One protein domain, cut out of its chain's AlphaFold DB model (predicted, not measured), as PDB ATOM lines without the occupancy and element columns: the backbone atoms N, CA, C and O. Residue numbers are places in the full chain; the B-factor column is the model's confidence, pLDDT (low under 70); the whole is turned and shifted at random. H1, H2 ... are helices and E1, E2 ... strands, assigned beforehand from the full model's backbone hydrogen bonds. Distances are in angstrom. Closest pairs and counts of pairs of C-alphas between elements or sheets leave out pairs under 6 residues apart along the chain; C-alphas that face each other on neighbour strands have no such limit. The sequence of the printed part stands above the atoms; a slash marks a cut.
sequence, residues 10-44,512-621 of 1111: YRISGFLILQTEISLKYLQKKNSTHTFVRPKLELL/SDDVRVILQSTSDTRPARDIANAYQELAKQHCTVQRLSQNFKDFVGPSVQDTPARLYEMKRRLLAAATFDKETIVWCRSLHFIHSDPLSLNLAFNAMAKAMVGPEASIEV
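Overview. This is residues 10 to 44 and 512 to 621 of the 1111 residues of the protein "Blast:ATP-binding cassette sub-family A member 3" of Drosophila guanche (UniProt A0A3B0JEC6). A twisted five-stranded sheet has two helices, H2 and H5, packed over one face, and H1 lies side by side with H5, off the sheet. Residues 559 to 566, of which 564 to 566 belong to H4, stick out. The printed part has 145 residues, in the order H1 E1 E2 H2 E3 H3 H4 E4 E5 H5; the sheet runs E1 E5 E4 E2 E3 and is mixed. The class is mixed, helices and strands; the whole is compact, with a radius of gyration of the C-alphas of 15.2 A and spans of 49 by 37 by 25 A.

Along the chain. H1, residues 15 to 30, begins at C-alpha 15 (2.708, 61.912, -31.262) and is 22.8 A long. E1 is residues 40 to 43. After the cut come E2, residues 516 to 521, 16.4 A; H2, residues 526 to 540, 21.1 A; and E3, residues 544 to 548. H3 is residues 552 to 556, and H4 is residues 564 to 573. E4, residues 574 to 580, is 17.6 A long, and E5 is residues 584 to 588. H5, residues 596 to 612, 24.1 A, ends at C-alpha 612 (-2.868, 72.479, -9.707).

Arrangement. In the sheet, E1 and E5 are parallel, with N 586 and O 40 at 2.8 A. E5 and E4 form an antiparallel hairpin, with N 579 and O 585 at 2.8 A. E4 and E2 are parallel, with N 520 and O 578 at 2.9 A, as are E2 and E3, with N 548 and O 519 at 2.8 A. E2, H2, E3 is a strand-helix-strand unit, two parallel neighbour strands with a helix between; E3, H3 H4, E4 is a split one, with E2 between its strands. Both crossovers are right-handed. H2 and H5 are on the same face, making two layers, helices on one face of a sheet. H2 has a height over the sheet of 8.8 A and H5 9.6 A. H2 and H5 touch, the closest C-alphas being those of Tyr 535 and Ala 607, 4.7 A, at a steep tilt of 51 degrees, opposite ways. H1 touches H5, closest C-alphas Leu 16 and Pro 598, 6.4 A, at a shallow tilt of 7 degrees, the same way. H3 only grazes the sheet, with residues 552 to 555, and H4 with residues 570 to 573. Every O i to N i+4 pair is within hydrogen-bond range in H1, H2, H3, H4 and H5.

Size, cuts and confidence. The C-alphas farthest apart, Ser 32 and Thr 563, are 48.8 A apart. Residues 45 to 511 are not printed; C-alphas 44 and 512 are 21.8 A apart across the cut. Of the links that are printed whole, none is long. Mean pLDDT of the printed part is 74.0, with 47 residues under 70, among them 553 to 572.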
ATOM      1  N   TYR A  10       9.149  59.924 -32.047       66.81
ATOM      2  CA  TYR A  10       7.893  60.467 -31.508       66.81
ATOM      3  C   TYR A  10       7.574  61.892 -31.984       66.81
ATOM      4  O   TYR A  10       6.426  62.338 -31.938       66.81
ATOM      5  N   ARG A  11       8.590  62.616 -32.465       63.84
ATOM      6  CA  ARG A  11       8.449  63.965 -33.014       63.84
ATOM      7  C   ARG A  11       8.200  63.936 -34.523       63.84
ATOM      8  O   ARG A  11       7.412  64.747 -34.998       63.84
ATOM      9  N   ILE A  12       8.772  62.971 -35.253       60.19
ATOM     10  CA  ILE A  12       8.446  62.721 -36.673       60.19
ATOM     11  C   ILE A  12       7.005  62.213 -36.822       60.19
ATOM     12  O   ILE A  12       6.296  62.630 -37.731       60.19
ATOM     13  N   SER A  13       6.553  61.345 -35.914       64.38
ATOM     14  CA  SER A  13       5.189  60.791 -35.934       64.38
ATOM     15  C   SER A  13       4.096  61.774 -35.491       64.38
ATOM     16  O   SER A  13       2.918  61.445 -35.585       64.38
ATOM     17  N   GLY A  14       4.451  62.965 -34.988       69.12
ATOM     18  CA  GLY A  14       3.491  63.945 -34.458       69.12
ATOM     19  C   GLY A  14       2.876  63.576 -33.098       69.12
ATOM     20  O   GLY A  14       2.098  64.357 -32.547       69.12
ATOM     21  N   PHE A  15       3.256  62.433 -32.517       77.75
ATOM     22  CA  PHE A  15       2.708  61.912 -31.262       77.75
ATOM     23  C   PHE A  15       2.875  62.883 -30.085       77.75
ATOM     24  O   PHE A  15       1.918  63.144 -29.362       77.75
ATOM     25  N   LEU A  16       4.062  63.483 -29.923       76.69
ATOM     26  CA  LEU A  16       4.334  64.418 -28.817       76.69
ATOM     27  C   LEU A  16       3.463  65.677 -28.881       76.69
ATOM     28  O   LEU A  16       3.108  66.237 -27.845       76.69
ATOM     29  N   ILE A  17       3.105  66.122 -30.090       79.38
ATOM     30  CA  ILE A  17       2.232  67.285 -30.286       79.38
ATOM     31  C   ILE A  17       0.824  66.938 -29.797       79.38
ATOM     32  O   ILE A  17       0.266  67.675 -28.989       79.38
ATOM     33  N   LEU A  18       0.298  65.781 -30.207       80.25
ATOM     34  CA  LEU A  18      -1.000  65.274 -29.753       80.25
ATOM     35  C   LEU A  18      -1.038  65.054 -28.235       80.25
ATOM     36  O   LEU A  18      -1.960  65.533 -27.579       80.25
ATOM     37  N   GLN A  19      -0.020  64.401 -27.666       84.06
ATOM     38  CA  GLN A  19       0.105  64.189 -26.221       84.06
ATOM     39  C   GLN A  19       0.058  65.523 -25.456       84.06
ATOM     40  O   GLN A  19      -0.652  65.637 -24.457       84.06
ATOM     41  N   THR A  20       0.778  66.537 -25.947       82.50
ATOM     42  CA  THR A  20       0.829  67.880 -25.347       82.50
ATOM     43  C   THR A  20      -0.540  68.562 -25.376       82.50
ATOM     44  O   THR A  20      -1.001  69.047 -24.345       82.50
ATOM     45  N   GLU A  21      -1.209  68.586 -26.533       84.31
ATOM     46  CA  GLU A  21      -2.502  69.269 -26.691       84.31
ATOM     47  C   GLU A  21      -3.620  68.590 -25.885       84.31
ATOM     48  O   GLU A  21      -4.406  69.269 -25.222       84.31
ATOM     49  N   ILE A  22      -3.669  67.251 -25.878       84.44
ATOM     50  CA  ILE A  22      -4.672  66.486 -25.119       84.44
ATOM     51  C   ILE A  22      -4.481  66.694 -23.612       84.44
ATOM     52  O   ILE A  22      -5.450  66.977 -22.905       84.44
ATOM     53  N   SER A  23      -3.237  66.614 -23.126       84.88
ATOM     54  CA  SER A  23      -2.926  66.801 -21.701       84.88
ATOM     55  C   SER A  23      -3.253  68.224 -21.237       84.88
ATOM     56  O   SER A  23      -3.874  68.406 -20.190       84.88
ATOM     57  N   LEU A  24      -2.929  69.244 -22.041       83.06
ATOM     58  CA  LEU A  24      -3.273  70.640 -21.739       83.06
ATOM     59  C   LEU A  24      -4.785  70.880 -21.725       83.06
ATOM     60  O   LEU A  24      -5.288  71.528 -20.807       83.06
ATOM     61  N   LYS A  25      -5.527  70.345 -22.704       82.38
ATOM     62  CA  LYS A  25      -6.992  70.462 -22.743       82.38
ATOM     63  C   LYS A  25      -7.660  69.774 -21.555       82.38
ATOM     64  O   LYS A  25      -8.637  70.306 -21.028       82.38
ATOM     65  N   TYR A  26      -7.133  68.633 -21.110       82.88
ATOM     66  CA  TYR A  26      -7.611  67.955 -19.906       82.88
ATOM     67  C   TYR A  26      -7.437  68.827 -18.655       82.88
ATOM     68  O   TYR A  26      -8.399  69.028 -17.910       82.88
ATOM     69  N   LEU A  27      -6.248  69.411 -18.465       81.12
ATOM     70  CA  LEU A  27      -5.956  70.297 -17.332       81.12
ATOM     71  C   LEU A  27      -6.834  71.558 -17.341       81.12
ATOM     72  O   LEU A  27      -7.449  71.879 -16.326       81.12
ATOM     73  N   GLN A  28      -6.985  72.205 -18.503       80.94
ATOM     74  CA  GLN A  28      -7.864  73.370 -18.688       80.94
ATOM     75  C   GLN A  28      -9.333  73.067 -18.371       80.94
ATOM     76  O   GLN A  28     -10.042  73.916 -17.838       80.94
ATOM     77  N   LYS A  29      -9.808  71.857 -18.695       80.06
ATOM     78  CA  LYS A  29     -11.189  71.445 -18.418       80.06
ATOM     79  C   LYS A  29     -11.441  71.218 -16.926       80.06
ATOM     80  O   LYS A  29     -12.556  71.440 -16.464       80.06
ATOM     81  N   LYS A  30     -10.445  70.722 -16.188       77.31
ATOM     82  CA  LYS A  30     -10.577  70.375 -14.764       77.31
ATOM     83  C   LYS A  30     -10.329  71.549 -13.821       77.31
ATOM     84  O   LYS A  30     -10.869  71.526 -12.721       77.31
ATOM     85  N   ASN A  31      -9.569  72.561 -14.239       70.19
ATOM     86  CA  ASN A  31      -9.358  73.774 -13.458       70.19
ATOM     87  C   ASN A  31      -9.401  75.020 -14.361       70.19
ATOM     88  O   ASN A  31      -8.495  75.251 -15.158       70.19
ATOM     89  N   SER A  32     -10.465  75.819 -14.249       60.62
ATOM     90  CA  SER A  32     -10.729  76.972 -15.123       60.62
ATOM     91  C   SER A  32     -10.157  78.300 -14.612       60.62
ATOM     92  O   SER A  32     -10.289  79.313 -15.295       60.62
ATOM     93  N   THR A  33      -9.551  78.329 -13.419       59.31
ATOM     94  CA  THR A  33      -9.078  79.572 -12.778       59.31
ATOM     95  C   THR A  33      -7.637  79.944 -13.138       59.31
ATOM     96  O   THR A  33      -7.256  81.101 -12.980       59.31
ATOM     97  N   HIS A  34      -6.841  79.004 -13.664       64.00
ATOM     98  CA  HIS A  34      -5.432  79.216 -14.006       64.00
ATOM     99  C   HIS A  34      -5.163  79.088 -15.513       64.00
ATOM    100  O   HIS A  34      -5.609  78.151 -16.174       64.00
ATOM    101  N   THR A  35      -4.370  80.010 -16.063       61.03
ATOM    102  CA  THR A  35      -3.851  79.920 -17.432       61.03
ATOM    103  C   THR A  35      -2.643  78.981 -17.473       61.03
ATOM    104  O   THR A  35      -1.585  79.262 -16.916       61.03
ATOM    105  N   PHE A  36      -2.796  77.832 -18.135       66.62
ATOM    106  CA  PHE A  36      -1.719  76.848 -18.268       66.62
ATOM    107  C   PHE A  36      -0.714  77.268 -19.346       66.62
ATOM    108  O   PHE A  36      -1.074  77.426 -20.515       66.62
ATOM    109  N   VAL A  37       0.557  77.408 -18.964       67.25
ATOM    110  CA  VAL A  37       1.661  77.667 -19.899       67.25
ATOM    111  C   VAL A  37       2.113  76.346 -20.520       67.25
ATOM    112  O   VAL A  37       2.419  75.385 -19.817       67.25
ATOM    113  N   ARG A  38       2.161  76.292 -21.853       75.56
ATOM    114  CA  ARG A  38       2.607  75.113 -22.607       75.56
ATOM    115  C   ARG A  38       4.084  74.805 -22.303       75.56
ATOM    116  O   ARG A  38       4.917  75.687 -22.527       75.56
ATOM    117  N   PRO A  39       4.441  73.576 -21.881       78.81
ATOM    118  CA  PRO A  39       5.839  73.215 -21.689       78.81
ATOM    119  C   PRO A  39       6.588  73.186 -23.031       78.81
ATOM    120  O   PRO A  39       6.112  72.602 -24.009       78.81
ATOM    121  N   LYS A  40       7.765  73.821 -23.086       77.69
ATOM    122  CA  LYS A  40       8.660  73.796 -24.255       77.69
ATOM    123  C   LYS A  40       9.576  72.575 -24.174       77.69
ATOM    124  O   LYS A  40      10.189  72.336 -23.141       77.69
ATOM    125  N   LEU A  41       9.673  71.812 -25.262       73.50
ATOM    126  CA  LEU A  41      10.519  70.618 -25.357       73.50
ATOM    127  C   LEU A  41      11.838  70.956 -26.076       73.50
ATOM    128  O   LEU A  41      11.815  71.244 -27.277       73.50
ATOM    129  N   GLU A  42      12.975  70.889 -25.376       73.19
ATOM    130  CA  GLU A  42      14.320  71.090 -25.948       73.19
ATOM    131  C   GLU A  42      15.150  69.785 -25.945       73.19
ATOM    132  O   GLU A  42      15.064  68.963 -25.029       73.19
ATOM    133  N   LEU A  43      15.947  69.579 -27.005       63.50
ATOM    134  CA  LEU A  43      16.797  68.396 -27.209       63.50
ATOM    135  C   LEU A  43      18.254  68.700 -26.841       63.50
ATOM    136  O   LEU A  43      18.795  69.737 -27.223       63.50
ATOM    137  N   LEU A  44      18.908  67.755 -26.168       60.69
ATOM    138  CA  LEU A  44      20.352  67.784 -25.917       60.69
ATOM    139  C   LEU A  44      21.121  67.264 -27.151       60.69
ATOM    140  O   LEU A  44      20.766  66.214 -27.681       60.69
ATOM    141  N   SER A 512      16.396  51.978 -11.895       62.53
ATOM    142  CA  SER A 512      17.754  51.617 -11.493       62.53
ATOM    143  C   SER A 512      18.401  52.769 -10.729       62.53
ATOM    144  O   SER A 512      18.148  53.935 -11.038       62.53
ATOM    145  N   ASP A 513      19.284  52.447  -9.781       57.31
ATOM    146  CA  ASP A 513      20.078  53.440  -9.033       57.31
ATOM    147  C   ASP A 513      21.003  54.268  -9.948       57.31
ATOM    148  O   ASP A 513      21.492  55.335  -9.577       57.31
ATOM    149  N   ASP A 514      21.208  53.794 -11.179       65.38
ATOM    150  CA  ASP A 514      21.992  54.451 -12.216       65.38
ATOM    151  C   ASP A 514      21.221  55.542 -12.975       65.38
ATOM    152  O   ASP A 514      21.849  56.330 -13.683       65.38
ATOM    153  N   VAL A 515      19.893  55.632 -12.849       72.44
ATOM    154  CA  VAL A 515      19.080  56.610 -13.586       72.44
ATOM    155  C   VAL A 515      18.817  57.866 -12.750       72.44
ATOM    156  O   VAL A 515      18.281  57.812 -11.640       72.44
ATOM    157  N   ARG A 516      19.168  59.023 -13.322       74.88
ATOM    158  CA  ARG A 516      19.025  60.363 -12.742       74.88
ATOM    159  C   ARG A 516      17.972  61.184 -13.477       74.88
ATOM    160  O   ARG A 516      17.982  61.277 -14.708       74.88
ATOM    161  N   VAL A 517      17.120  61.842 -12.699       78.69
ATOM    162  CA  VAL A 517      16.222  62.913 -13.143       78.69
ATOM    163  C   VAL A 517      16.724  64.232 -12.561       78.69
ATOM    164  O   VAL A 517      16.997  64.326 -11.363       78.69
ATOM    165  N   ILE A 518      16.874  65.253 -13.400       80.75
ATOM    166  CA  ILE A 518      17.402  66.556 -12.976       80.75
ATOM    167  C   ILE A 518      16.277  67.588 -12.914       80.75
ATOM    168  O   ILE A 518      15.495  67.737 -13.850       80.75
ATOM    169  N   LEU A 519      16.223  68.331 -11.812       82.56
ATOM    170  CA  LEU A 519      15.245  69.386 -11.569       82.56
ATOM    171  C   LEU A 519      15.955  70.725 -11.354       82.56
ATOM    172  O   LEU A 519      16.804  70.834 -10.471       82.56
ATOM    173  N   GLN A 520      15.558  71.759 -12.092       81.62
ATOM    174  CA  GLN A 520      15.972  73.143 -11.846       81.62
ATOM    175  C   GLN A 520      14.739  73.995 -11.513       81.62
ATOM    176  O   GLN A 520      13.756  73.982 -12.249       81.62
ATOM    177  N   SER A 521      14.792  74.742 -10.409       75.06
ATOM    178  CA  SER A 521      13.721  75.646  -9.964       75.06
ATOM    179  C   SER A 521      14.352  76.979  -9.581       75.06
ATOM    180  O   SER A 521      15.040  77.044  -8.565       75.06
ATOM    181  N   THR A 522      14.152  78.011 -10.398       62.97
ATOM    182  CA  THR A 522      14.785  79.337 -10.240       62.97
ATOM    183  C   THR A 522      13.834  80.424  -9.739       62.97
ATOM    184  O   THR A 522      14.310  81.464  -9.299       62.97
ATOM    185  N   SER A 523      12.512  80.197  -9.752       61.06
ATOM    186  CA  SER A 523      11.515  81.163  -9.264       61.06
ATOM    187  C   SER A 523      10.834  80.726  -7.961       61.06
ATOM    188  O   SER A 523      10.445  79.571  -7.809       61.06
ATOM    189  N   ASP A 524      10.619  81.679  -7.047       59.69
ATOM    190  CA  ASP A 524       9.902  81.486  -5.771       59.69
ATOM    191  C   ASP A 524       8.378  81.706  -5.883       59.69
ATOM    192  O   ASP A 524       7.674  81.895  -4.887       59.69
ATOM    193  N   THR A 525       7.828  81.686  -7.100       66.88
ATOM    194  CA  THR A 525       6.375  81.800  -7.277       66.88
ATOM    195  C   THR A 525       5.683  80.535  -6.753       66.88
ATOM    196  O   THR A 525       6.103  79.422  -7.070       66.88
ATOM    197  N   ARG A 526       4.610  80.696  -5.955       66.38
ATOM    198  CA  ARG A 526       3.850  79.574  -5.355       66.38
ATOM    199  C   ARG A 526       3.544  78.433  -6.353       66.38
ATOM    200  O   ARG A 526       3.966  77.316  -6.075       66.38
ATOM    201  N   PRO A 527       2.959  78.681  -7.546       70.38
ATOM    202  CA  PRO A 527       2.621  77.595  -8.471       70.38
ATOM    203  C   PRO A 527       3.844  76.865  -9.049       70.38
ATOM    204  O   PRO A 527       3.815  75.645  -9.184       70.38
ATOM    205  N   ALA A 528       4.941  77.564  -9.366       71.62
ATOM    206  CA  ALA A 528       6.145  76.912  -9.893       71.62
ATOM    207  C   ALA A 528       6.824  76.029  -8.833       71.62
ATOM    208  O   ALA A 528       7.310  74.940  -9.148       71.62
ATOM    209  N   ARG A 529       6.807  76.467  -7.567       76.06
ATOM    210  CA  ARG A 529       7.343  75.705  -6.433       76.06
ATOM    211  C   ARG A 529       6.533  74.439  -6.161       76.06
ATOM    212  O   ARG A 529       7.133  73.387  -5.946       76.06
ATOM    213  N   ASP A 530       5.208  74.526  -6.218       79.06
ATOM    214  CA  ASP A 530       4.320  73.382  -5.991       79.06
ATOM    215  C   ASP A 530       4.455  72.339  -7.111       79.06
ATOM    216  O   ASP A 530       4.577  71.145  -6.835       79.06
ATOM    217  N   ILE A 531       4.568  72.781  -8.373       82.12
ATOM    218  CA  ILE A 531       4.834  71.898  -9.523       82.12
ATOM    219  C   ILE A 531       6.216  71.244  -9.407       82.12
ATOM    220  O   ILE A 531       6.346  70.039  -9.627       82.12
ATOM    221  N   ALA A 532       7.255  71.997  -9.035       80.75
ATOM    222  CA  ALA A 532       8.602  71.455  -8.867       80.75
ATOM    223  C   ALA A 532       8.675  70.425  -7.723       80.75
ATOM    224  O   ALA A 532       9.356  69.406  -7.856       80.75
ATOM    225  N   ASN A 533       7.951  70.654  -6.622       83.69
ATOM    226  CA  ASN A 533       7.853  69.705  -5.512       83.69
ATOM    227  C   ASN A 533       7.086  68.438  -5.928       83.69
ATOM    228  O   ASN A 533       7.584  67.338  -5.697       83.69
ATOM    229  N   ALA A 534       5.955  68.577  -6.629       82.88
ATOM    230  CA  ALA A 534       5.199  67.441  -7.165       82.88
ATOM    231  C   ALA A 534       6.018  66.625  -8.183       82.88
ATOM    232  O   ALA A 534       5.984  65.394  -8.174       82.88
ATOM    233  N   TYR A 535       6.813  67.290  -9.029       85.62
ATOM    234  CA  TYR A 535       7.739  66.637  -9.958       85.62
ATOM    235  C   TYR A 535       8.830  65.859  -9.213       85.62
ATOM    236  O   TYR A 535       9.143  64.724  -9.573       85.62
ATOM    237  N   GLN A 536       9.387  66.445  -8.148       84.75
ATOM    238  CA  GLN A 536      10.387  65.792  -7.307       84.75
ATOM    239  C   GLN A 536       9.813  64.570  -6.576       84.75
ATOM    240  O   GLN A 536      10.491  63.547  -6.509       84.75
ATOM    241  N   GLU A 537       8.591  64.651  -6.050       84.38
ATOM    242  CA  GLU A 537       7.915  63.526  -5.394       84.38
ATOM    243  C   GLU A 537       7.632  62.381  -6.367       84.38
ATOM    244  O   GLU A 537       7.982  61.238  -6.076       84.38
ATOM    245  N   LEU A 538       7.079  62.684  -7.546       82.94
ATOM    246  CA  LEU A 538       6.805  61.690  -8.588       82.94
ATOM    247  C   LEU A 538       8.081  60.997  -9.081       82.94
ATOM    248  O   LEU A 538       8.094  59.784  -9.276       82.94
ATOM    249  N   ALA A 539       9.169  61.748  -9.262       81.50
ATOM    250  CA  ALA A 539      10.429  61.190  -9.737       81.50
ATOM    251  C   ALA A 539      11.162  60.371  -8.654       81.50
ATOM    252  O   ALA A 539      11.704  59.311  -8.967       81.50
ATOM    253  N   LYS A 540      11.129  60.797  -7.377       81.12
ATOM    254  CA  LYS A 540      11.760  60.082  -6.245       81.12
ATOM    255  C   LYS A 540      11.184  58.688  -5.999       81.12
ATOM    256  O   LYS A 540      11.875  57.855  -5.423       81.12
ATOM    257  N   GLN A 541       9.944  58.425  -6.415       77.06
ATOM    258  CA  GLN A 541       9.325  57.106  -6.258       77.06
ATOM    259  C   GLN A 541      10.062  56.007  -7.039       77.06
ATOM    260  O   GLN A 541       9.969  54.830  -6.678       77.06
ATOM    261  N   HIS A 542      10.768  56.363  -8.119       76.00
ATOM    262  CA  HIS A 542      11.330  55.389  -9.059       76.00
ATOM    263  C   HIS A 542      12.776  55.677  -9.508       76.00
ATOM    264  O   HIS A 542      13.445  54.736  -9.931       76.00
ATOM    265  N   CYS A 543      13.276  56.916  -9.393       78.25
ATOM    266  CA  CYS A 543      14.609  57.324  -9.860       78.25
ATOM    267  C   CYS A 543      15.317  58.268  -8.870       78.25
ATOM    268  O   CYS A 543      14.690  58.925  -8.037       78.25
ATOM    269  N   THR A 544      16.639  58.409  -9.009       78.06
ATOM    270  CA  THR A 544      17.409  59.390  -8.225       78.06
ATOM    271  C   THR A 544      17.173  60.808  -8.758       78.06
ATOM    272  O   THR A 544      17.287  61.060  -9.958       78.06
ATOM    273  N   VAL A 545      16.820  61.756  -7.881       78.19
ATOM    274  CA  VAL A 545      16.496  63.141  -8.280       78.19
ATOM    275  C   VAL A 545      17.568  64.110  -7.796       78.19
ATOM    276  O   VAL A 545      17.803  64.218  -6.592       78.19
ATOM    277  N   GLN A 546      18.172  64.862  -8.717       81.12
ATOM    278  CA  GLN A 546      19.170  65.890  -8.414       81.12
ATOM    279  C   GLN A 546      18.589  67.289  -8.657       81.12
ATOM    280  O   GLN A 546      18.197  67.618  -9.777       81.12
ATOM    281  N   ARG A 547      18.544  68.124  -7.609       79.38
ATOM    282  CA  ARG A 547      18.094  69.522  -7.700       79.38
ATOM    283  C   ARG A 547      19.291  70.434  -7.974       79.38
ATOM    284  O   ARG A 547      20.263  70.397  -7.224       79.38
ATOM    285  N   LEU A 548      19.232  71.226  -9.042       79.06
ATOM    286  CA  LEU A 548      20.290  72.157  -9.443       79.06
ATOM    287  C   LEU A 548      19.955  73.593  -9.034       79.06
ATOM    288  O   LEU A 548      18.824  74.045  -9.211       79.06
ATOM    289  N   SER A 549      20.963  74.308  -8.526       70.31
ATOM    290  CA  SER A 549      20.927  75.756  -8.263       70.31
ATOM    291  C   SER A 549      21.480  76.594  -9.425       70.31
ATOM    292  O   SER A 549      21.138  77.766  -9.544       70.31
ATOM    293  N   GLN A 550      22.314  76.005 -10.291       72.31
ATOM    294  CA  GLN A 550      22.869  76.634 -11.498       72.31
ATOM    295  C   GLN A 550      21.964  76.415 -12.723       72.31
ATOM    296  O   GLN A 550      21.089  75.545 -12.713       72.31
ATOM    297  N   ASN A 551      22.187  77.184 -13.797       72.44
ATOM    298  CA  ASN A 551      21.443  77.032 -15.048       72.44
ATOM    299  C   ASN A 551      21.734  75.669 -15.704       72.44
ATOM    300  O   ASN A 551      22.892  75.282 -15.856       72.44
ATOM    301  N   PHE A 552      20.691  74.941 -16.116       73.12
ATOM    302  CA  PHE A 552      20.822  73.619 -16.731       73.12
ATOM    303  C   PHE A 552      21.689  73.636 -17.999       73.12
ATOM    304  O   PHE A 552      22.461  72.701 -18.217       73.12
ATOM    305  N   LYS A 553      21.629  74.707 -18.809       68.31
ATOM    306  CA  LYS A 553      22.483  74.839 -20.005       68.31
ATOM    307  C   LYS A 553      23.970  74.919 -19.652       68.31
ATOM    308  O   LYS A 553      24.774  74.315 -20.355       68.31
ATOM    309  N   ASP A 554      24.316  75.563 -18.541       67.81
ATOM    310  CA  ASP A 554      25.703  75.699 -18.077       67.81
ATOM    311  C   ASP A 554      26.193  74.430 -17.363       67.81
ATOM    312  O   ASP A 554      27.371  74.093 -17.426       67.81
ATOM    313  N   PHE A 555      25.281  73.681 -16.734       69.19
ATOM    314  CA  PHE A 555      25.579  72.395 -16.094       69.19
ATOM    315  C   PHE A 555      25.826  71.254 -17.097       69.19
ATOM    316  O   PHE A 555      26.559  70.313 -16.790       69.19
ATOM    317  N   VAL A 556      25.184  71.301 -18.271       65.94
ATOM    318  CA  VAL A 556      25.299  70.267 -19.319       65.94
ATOM    319  C   VAL A 556      26.237  70.685 -20.459       65.94
ATOM    320  O   VAL A 556      26.763  69.825 -21.172       65.94
ATOM    321  N   GLY A 557      26.453  71.991 -20.645       60.09
ATOM    322  CA  GLY A 557      27.416  72.535 -21.596       60.09
ATOM    323  C   GLY A 557      28.864  72.216 -21.200       60.09
ATOM    324  O   GLY A 557      29.141  71.959 -20.031       60.09
ATOM    325  N   PRO A 558      29.809  72.205 -22.155       55.62
ATOM    326  CA  PRO A 558      31.218  72.010 -21.839       55.62
ATOM    327  C   PRO A 558      31.729  73.221 -21.049       55.62
ATOM    328  O   PRO A 558      32.009  74.269 -21.630       55.62
ATOM    329  N   SER A 559      31.848  73.100 -19.728       50.69
ATOM    330  CA  SER A 559      32.609  74.072 -18.948       50.69
ATOM    331  C   SER A 559      34.107  73.804 -19.141       50.69
ATOM    332  O   SER A 559      34.526  72.669 -19.377       50.69
ATOM    333  N   VAL A 560      34.941  74.842 -19.050       48.88
ATOM    334  CA  VAL A 560      36.398  74.777 -19.306       48.88
ATOM    335  C   VAL A 560      37.139  73.798 -18.359       48.88
ATOM    336  O   VAL A 560      38.314  73.512 -18.566       48.88
ATOM    337  N   GLN A 561      36.463  73.230 -17.351       50.44
ATOM    338  CA  GLN A 561      37.037  72.349 -16.324       50.44
ATOM    339  C   GLN A 561      36.503  70.894 -16.327       50.44
ATOM    340  O   GLN A 561      36.818  70.137 -15.408       50.44
ATOM    341  N   ASP A 562      35.733  70.451 -17.330       52.94
ATOM    342  CA  ASP A 562      35.106  69.115 -17.300       52.94
ATOM    343  C   ASP A 562      35.961  67.956 -17.861       52.94
ATOM    344  O   ASP A 562      36.461  67.992 -18.985       52.94
ATOM    345  N   THR A 563      36.056  66.856 -17.100       55.69
ATOM    346  CA  THR A 563      36.684  65.582 -17.503       55.69
ATOM    347  C   THR A 563      35.748  64.742 -18.399       55.69
ATOM    348  O   THR A 563      34.552  64.634 -18.113       55.69
ATOM    349  N   PRO A 564      36.251  64.043 -19.442       59.81
ATOM    350  CA  PRO A 564      35.428  63.241 -20.368       59.81
ATOM    351  C   PRO A 564      34.633  62.110 -19.688       59.81
ATOM    352  O   PRO A 564      33.582  61.707 -20.189       59.81
ATOM    353  N   ALA A 565      35.084  61.641 -18.521       57.72
ATOM    354  CA  ALA A 565      34.366  60.674 -17.693       57.72
ATOM    355  C   ALA A 565      33.046  61.232 -17.123       57.72
ATOM    356  O   ALA A 565      32.035  60.532 -17.157       57.72
ATOM    357  N   ARG A 566      33.010  62.504 -16.690       63.78
ATOM    358  CA  ARG A 566      31.796  63.175 -16.182       63.78
ATOM    359  C   ARG A 566      30.749  63.336 -17.283       63.78
ATOM    360  O   ARG A 566      29.576  63.031 -17.081       63.78
ATOM    361  N   LEU A 567      31.187  63.746 -18.475       62.44
ATOM    362  CA  LEU A 567      30.341  63.826 -19.669       62.44
ATOM    363  C   LEU A 567      29.790  62.450 -20.066       62.44
ATOM    364  O   LEU A 567      28.624  62.349 -20.437       62.44
ATOM    365  N   TYR A 568      30.595  61.388 -19.978       62.28
ATOM    366  CA  TYR A 568      30.147  60.018 -20.242       62.28
ATOM    367  C   TYR A 568      29.133  59.522 -19.195       62.28
ATOM    368  O   TYR A 568      28.104  58.950 -19.556       62.28
ATOM    369  N   GLU A 569      29.368  59.802 -17.912       65.31
ATOM    370  CA  GLU A 569      28.461  59.446 -16.817       65.31
ATOM    371  C   GLU A 569      27.118  60.182 -16.928       65.31
ATOM    372  O   GLU A 569      26.064  59.547 -16.909       65.31
ATOM    373  N   MET A 570      27.136  61.502 -17.149       63.66
ATOM    374  CA  MET A 570      25.924  62.285 -17.413       63.66
ATOM    375  C   MET A 570      25.196  61.783 -18.660       63.66
ATOM    376  O   MET A 570      23.966  61.728 -18.679       63.66
ATOM    377  N   LYS A 571      25.942  61.363 -19.693       64.62
ATOM    378  CA  LYS A 571      25.356  60.820 -20.917       64.62
ATOM    379  C   LYS A 571      24.636  59.487 -20.696       64.62
ATOM    380  O   LYS A 571      23.620  59.253 -21.344       64.62
ATOM    381  N   ARG A 572      25.144  58.628 -19.812       65.94
ATOM    382  CA  ARG A 572      24.578  57.299 -19.536       65.94
ATOM    383  C   ARG A 572      23.437  57.333 -18.514       65.94
ATOM    384  O   ARG A 572      22.520  56.528 -18.627       65.94
ATOM    385  N   ARG A 573      23.498  58.245 -17.537       71.19
ATOM    386  CA  ARG A 573      22.609  58.252 -16.364       71.19
ATOM    387  C   ARG A 573      21.394  59.184 -16.479       71.19
ATOM    388  O   ARG A 573      20.418  58.968 -15.776       71.19
ATOM    389  N   LEU A 574      21.403  60.206 -17.341       73.06
ATOM    390  CA  LEU A 574      20.305  61.185 -17.430       73.06
ATOM    391  C   LEU A 574      19.101  60.663 -18.245       73.06
ATOM    392  O   LEU A 574      19.219  60.493 -19.460       73.06
ATOM    393  N   LEU A 575      17.945  60.474 -17.594       75.81
ATOM    394  CA  LEU A 575      16.689  60.043 -18.238       75.81
ATOM    395  C   LEU A 575      15.810  61.223 -18.669       75.81
ATOM    396  O   LEU A 575      15.384  61.286 -19.820       75.81
ATOM    397  N   ALA A 576      15.547  62.144 -17.742       78.56
ATOM    398  CA  ALA A 576      14.667  63.293 -17.931       78.56
ATOM    399  C   ALA A 576      15.221  64.499 -17.168       78.56
ATOM    400  O   ALA A 576      15.823  64.337 -16.100       78.56
ATOM    401  N   ALA A 577      15.002  65.708 -17.678       80.12
ATOM    402  CA  ALA A 577      15.237  66.910 -16.894       80.12
ATOM    403  C   ALA A 577      14.173  67.975 -17.152       80.12
ATOM    404  O   ALA A 577      13.638  68.080 -18.254       80.12
ATOM    405  N   ALA A 578      13.858  68.768 -16.133       82.62
ATOM    406  CA  ALA A 578      12.881  69.843 -16.238       82.62
ATOM    407  C   ALA A 578      13.358  71.098 -15.505       82.62
ATOM    408  O   ALA A 578      13.869  71.034 -14.383       82.62
ATOM    409  N   THR A 579      13.159  72.242 -16.154       82.75
ATOM    410  CA  THR A 579      13.378  73.569 -15.586       82.75
ATOM    411  C   THR A 579      12.019  74.235 -15.396       82.75
ATOM    412  O   THR A 579      11.296  74.453 -16.370       82.75
ATOM    413  N   PHE A 580      11.672  74.544 -14.147       79.94
ATOM    414  CA  PHE A 580      10.440  75.243 -13.782       79.94
ATOM    415  C   PHE A 580      10.775  76.682 -13.375       79.94
ATOM    416  O   PHE A 580      11.309  76.937 -12.293       79.94
ATOM    417  N   ASP A 581      10.477  77.619 -14.270       74.69
ATOM    418  CA  ASP A 581      10.582  79.063 -14.041       74.69
ATOM    419  C   ASP A 581       9.260  79.742 -14.473       74.69
ATOM    420  O   ASP A 581       8.199  79.121 -14.395       74.69
ATOM    421  N   LYS A 582       9.287  80.986 -14.978       68.06
ATOM    422  CA  LYS A 582       8.147  81.621 -15.674       68.06
ATOM    423  C   LYS A 582       7.631  80.787 -16.856       68.06
ATOM    424  O   LYS A 582       6.454  80.861 -17.194       68.06
ATOM    425  N   GLU A 583       8.508  79.996 -17.470       73.69
ATOM    426  CA  GLU A 583       8.165  78.979 -18.461       73.69
ATOM    427  C   GLU A 583       8.631  77.602 -17.966       73.69
ATOM    428  O   GLU A 583       9.670  77.485 -17.315       73.69
ATOM    429  N   THR A 584       7.877  76.547 -18.288       79.19
ATOM    430  CA  THR A 584       8.328  75.167 -18.054       79.19
ATOM    431  C   THR A 584       9.067  74.657 -19.284       79.19
ATOM    432  O   THR A 584       8.485  74.578 -20.369       79.19
ATOM    433  N   ILE A 585      10.336  74.283 -19.123       81.94
ATOM    434  CA  ILE A 585      11.150  73.683 -20.185       81.94
ATOM    435  C   ILE A 585      11.456  72.237 -19.801       81.94
ATOM    436  O   ILE A 585      11.994  71.970 -18.728       81.94
ATOM    437  N   VAL A 586      11.110  71.303 -20.683       83.50
ATOM    438  CA  VAL A 586      11.390  69.875 -20.533       83.50
ATOM    439  C   VAL A 586      12.537  69.509 -21.467       83.50
ATOM    440  O   VAL A 586      12.464  69.705 -22.682       83.50
ATOM    441  N   TRP A 587      13.594  68.958 -20.889       82.06
ATOM    442  CA  TRP A 587      14.803  68.521 -21.568       82.06
ATOM    443  C   TRP A 587      14.778  67.007 -21.720       82.06
ATOM    444  O   TRP A 587      14.666  66.277 -20.730       82.06
ATOM    445  N   CYS A 588      14.914  66.532 -22.956       73.25
ATOM    446  CA  CYS A 588      14.900  65.100 -23.252       73.25
ATOM    447  C   CYS A 588      16.152  64.662 -24.012       73.25
ATOM    448  O   CYS A 588      16.777  65.439 -24.745       73.25
ATOM    449  N   ARG A 589      16.511  63.386 -23.841       69.31
ATOM    450  CA  ARG A 589      17.620  62.733 -24.543       69.31
ATOM    451  C   ARG A 589      17.113  61.495 -25.274       69.31
ATOM    452  O   ARG A 589      16.712  60.532 -24.631       69.31
ATOM    453  N   SER A 590      17.248  61.462 -26.597       61.38
ATOM    454  CA  SER A 590      16.644  60.404 -27.421       61.38
ATOM    455  C   SER A 590      17.466  59.104 -27.550       61.38
ATOM    456  O   SER A 590      16.911  58.104 -27.994       61.38
ATOM    457  N   LEU A 591      18.768  59.075 -27.222       58.22
ATOM    458  CA  LEU A 591      19.641  58.000 -27.741       58.22
ATOM    459  C   LEU A 591      19.753  56.720 -26.884       58.22
ATOM    460  O   LEU A 591      19.965  55.651 -27.443       58.22
ATOM    461  N   HIS A 592      19.670  56.805 -25.548       61.94
ATOM    462  CA  HIS A 592      19.833  55.629 -24.662       61.94
ATOM    463  C   HIS A 592      18.514  55.084 -24.110       61.94
ATOM    464  O   HIS A 592      18.402  53.887 -23.874       61.94
ATOM    465  N   PHE A 593      17.515  55.949 -23.939       70.75
ATOM    466  CA  PHE A 593      16.205  55.590 -23.413       70.75
ATOM    467  C   PHE A 593      15.170  55.842 -24.509       70.75
ATOM    468  O   PHE A 593      14.868  56.986 -24.827       70.75
ATOM    469  N   ILE A 594      14.657  54.767 -25.115       66.75
ATOM    470  CA  ILE A 594      13.822  54.821 -26.331       66.75
ATOM    471  C   ILE A 594      12.514  55.606 -26.104       66.75
ATOM    472  O   ILE A 594      12.034  56.272 -27.020       66.75
ATOM    473  N   HIS A 595      11.957  55.576 -24.887       78.62
ATOM    474  CA  HIS A 595      10.714  56.269 -24.525       78.62
ATOM    475  C   HIS A 595      10.927  57.531 -23.671       78.62
ATOM    476  O   HIS A 595       9.969  58.033 -23.084       78.62
ATOM    477  N   SER A 596      12.150  58.068 -23.591       77.25
ATOM    478  CA  SER A 596      12.457  59.234 -22.744       77.25
ATOM    479  C   SER A 596      11.638  60.473 -23.092       77.25
ATOM    480  O   SER A 596      11.197  61.167 -22.182       77.25
ATOM    481  N   ASP A 597      11.406  60.748 -24.376       77.12
ATOM    482  CA  ASP A 597      10.704  61.957 -24.813       77.12
ATOM    483  C   ASP A 597       9.237  62.000 -24.336       77.12
ATOM    484  O   ASP A 597       8.872  62.953 -23.639       77.12
ATOM    485  N   PRO A 598       8.380  60.994 -24.635       80.69
ATOM    486  CA  PRO A 598       7.006  60.993 -24.134       80.69
ATOM    487  C   PRO A 598       6.941  60.839 -22.610       80.69
ATOM    488  O   PRO A 598       6.035  61.398 -21.992       80.69
ATOM    489  N   LEU A 599       7.905  60.142 -21.995       81.62
ATOM    490  CA  LEU A 599       7.970  59.933 -20.547       81.62
ATOM    491  C   LEU A 599       8.306  61.219 -19.782       81.62
ATOM    492  O   LEU A 599       7.634  61.547 -18.806       81.62
ATOM    493  N   SER A 600       9.310  61.971 -20.231       82.94
ATOM    494  CA  SER A 600       9.733  63.230 -19.601       82.94
ATOM    495  C   SER A 600       8.627  64.282 -19.671       82.94
ATOM    496  O   SER A 600       8.389  65.014 -18.709       82.94
ATOM    497  N   LEU A 601       7.914  64.316 -20.801       85.44
ATOM    498  CA  LEU A 601       6.753  65.170 -21.010       85.44
ATOM    499  C   LEU A 601       5.573  64.730 -20.126       85.44
ATOM    500  O   LEU A 601       4.950  65.570 -19.478       85.44
ATOM    501  N   ASN A 602       5.309  63.421 -20.029       87.06
ATOM    502  CA  ASN A 602       4.264  62.883 -19.154       87.06
ATOM    503  C   ASN A 602       4.546  63.164 -17.667       87.06
ATOM    504  O   ASN A 602       3.636  63.494 -16.912       87.06
ATOM    505  N   LEU A 603       5.808  63.079 -17.241       85.81
ATOM    506  CA  LEU A 603       6.222  63.382 -15.870       85.81
ATOM    507  C   LEU A 603       5.986  64.862 -15.523       85.81
ATOM    508  O   LEU A 603       5.486  65.168 -14.442       85.81
ATOM    509  N   ALA A 604       6.275  65.775 -16.455       85.50
ATOM    510  CA  ALA A 604       5.997  67.201 -16.281       85.50
ATOM    511  C   ALA A 604       4.486  67.489 -16.203       85.50
ATOM    512  O   ALA A 604       4.047  68.227 -15.321       85.50
ATOM    513  N   PHE A 605       3.678  66.872 -17.071       87.06
ATOM    514  CA  PHE A 605       2.223  67.034 -17.042       87.06
ATOM    515  C   PHE A 605       1.572  66.445 -15.790       87.06
ATOM    516  O   PHE A 605       0.675  67.069 -15.229       87.06
ATOM    517  N   ASN A 606       2.053  65.302 -15.301       87.00
ATOM    518  CA  ASN A 606       1.596  64.722 -14.038       87.00
ATOM    519  C   ASN A 606       1.942  65.599 -12.830       87.00
ATOM    520  O   ASN A 606       1.123  65.744 -11.923       87.00
ATOM    521  N   ALA A 607       3.119  66.231 -12.826       85.31
ATOM    522  CA  ALA A 607       3.487  67.188 -11.787       85.31
ATOM    523  C   ALA A 607       2.576  68.426 -11.797       85.31
ATOM    524  O   ALA A 607       2.109  68.858 -10.744       85.31
ATOM    525  N   MET A 608       2.261  68.956 -12.986       83.88
ATOM    526  CA  MET A 608       1.295  70.050 -13.139       83.88
ATOM    527  C   MET A 608      -0.115  69.645 -12.693       83.88
ATOM    528  O   MET A 608      -0.781  70.419 -12.010       83.88
ATOM    529  N   ALA A 609      -0.559  68.433 -13.042       83.81
ATOM    530  CA  ALA A 609      -1.861  67.904 -12.648       83.81
ATOM    531  C   ALA A 609      -1.991  67.810 -11.121       83.81
ATOM    532  O   ALA A 609      -2.957  68.326 -10.557       83.81
ATOM    533  N   LYS A 610      -0.993  67.228 -10.445       84.00
ATOM    534  CA  LYS A 610      -1.007  67.064  -8.986       84.00
ATOM    535  C   LYS A 610      -0.939  68.382  -8.225       84.00
ATOM    536  O   LYS A 610      -1.658  68.542  -7.244       84.00
ATOM    537  N   ALA A 611      -0.113  69.320  -8.684       80.62
ATOM    538  CA  ALA A 611       0.047  70.611  -8.020       80.62
ATOM    539  C   ALA A 611      -1.175  71.531  -8.185       80.62
ATOM    540  O   ALA A 611      -1.491  72.289  -7.275       80.62
ATOM    541  N   MET A 612      -1.859  71.474  -9.335       75.50
ATOM    542  CA  MET A 612      -2.868  72.479  -9.707       75.50
ATOM    543  C   MET A 612      -4.310  71.956  -9.738       75.50
ATOM    544  O   MET A 612      -5.233  72.762  -9.699       75.50
ATOM    545  N   VAL A 613      -4.542  70.643  -9.854       79.19
ATOM    546  CA  VAL A 613      -5.896  70.044  -9.897       79.19
ATOM    547  C   VAL A 613      -6.210  69.294  -8.599       79.19
ATOM    548  O   VAL A 613      -7.332  69.374  -8.107       79.19
ATOM    549  N   GLY A 614      -5.228  68.589  -8.034       79.19
ATOM    550  CA  GLY A 614      -5.342  67.855  -6.772       79.19
ATOM    551  C   GLY A 614      -4.490  66.578  -6.756       79.19
ATOM    552  O   GLY A 614      -4.084  66.100  -7.819       79.19
ATOM    553  N   PRO A 615      -4.232  65.980  -5.577       76.56
ATOM    554  CA  PRO A 615      -3.280  64.873  -5.421       76.56
ATOM    555  C   PRO A 615      -3.678  63.574  -6.144       76.56
ATOM    556  O   PRO A 615      -2.801  62.767  -6.456       76.56
ATOM    557  N   GLU A 616      -4.967  63.380  -6.450       78.50
ATOM    558  CA  GLU A 616      -5.487  62.183  -7.135       78.50
ATOM    559  C   GLU A 616      -5.413  62.245  -8.672       78.50
ATOM    560  O   GLU A 616      -5.709  61.259  -9.345       78.50
ATOM    561  N   ALA A 617      -5.024  63.378  -9.263       81.31
ATOM    562  CA  ALA A 617      -4.957  63.506 -10.716       81.31
ATOM    563  C   ALA A 617      -3.719  62.791 -11.299       81.31
ATOM    564  O   ALA A 617      -2.585  63.060 -10.892       81.31
ATOM    565  N   SER A 618      -3.928  61.924 -12.298       82.81
ATOM    566  CA  SER A 618      -2.866  61.246 -13.054       82.81
ATOM    567  C   SER A 618      -3.178  61.170 -14.556       82.81
ATOM    568  O   SER A 618      -4.333  61.160 -14.983       82.81
ATOM    569  N   ILE A 619      -2.123  61.152 -15.367       85.12
ATOM    570  CA  ILE A 619      -2.128  61.061 -16.826       85.12
ATOM    571  C   ILE A 619      -1.190  59.916 -17.216       85.12
ATOM    572  O   ILE A 619       0.004  59.921 -16.900       85.12
ATOM    573  N   GLU A 620      -1.729  58.927 -17.922       82.12
ATOM    574  CA  GLU A 620      -0.974  57.782 -18.427       82.12
ATOM    575  C   GLU A 620      -0.801  57.862 -19.942       82.12
ATOM    576  O   GLU A 620      -1.698  58.279 -20.677       82.12
ATOM    577  N   VAL A 621       0.372  57.443 -20.416       82.06
ATOM    578  CA  VAL A 621       0.738  57.475 -21.833       82.06
ATOM    579  C   VAL A 621       1.157  56.073 -22.239       82.06
ATOM    580  O   VAL A 621       2.044  55.476 -21.636       82.06
TER     581      VAL A 621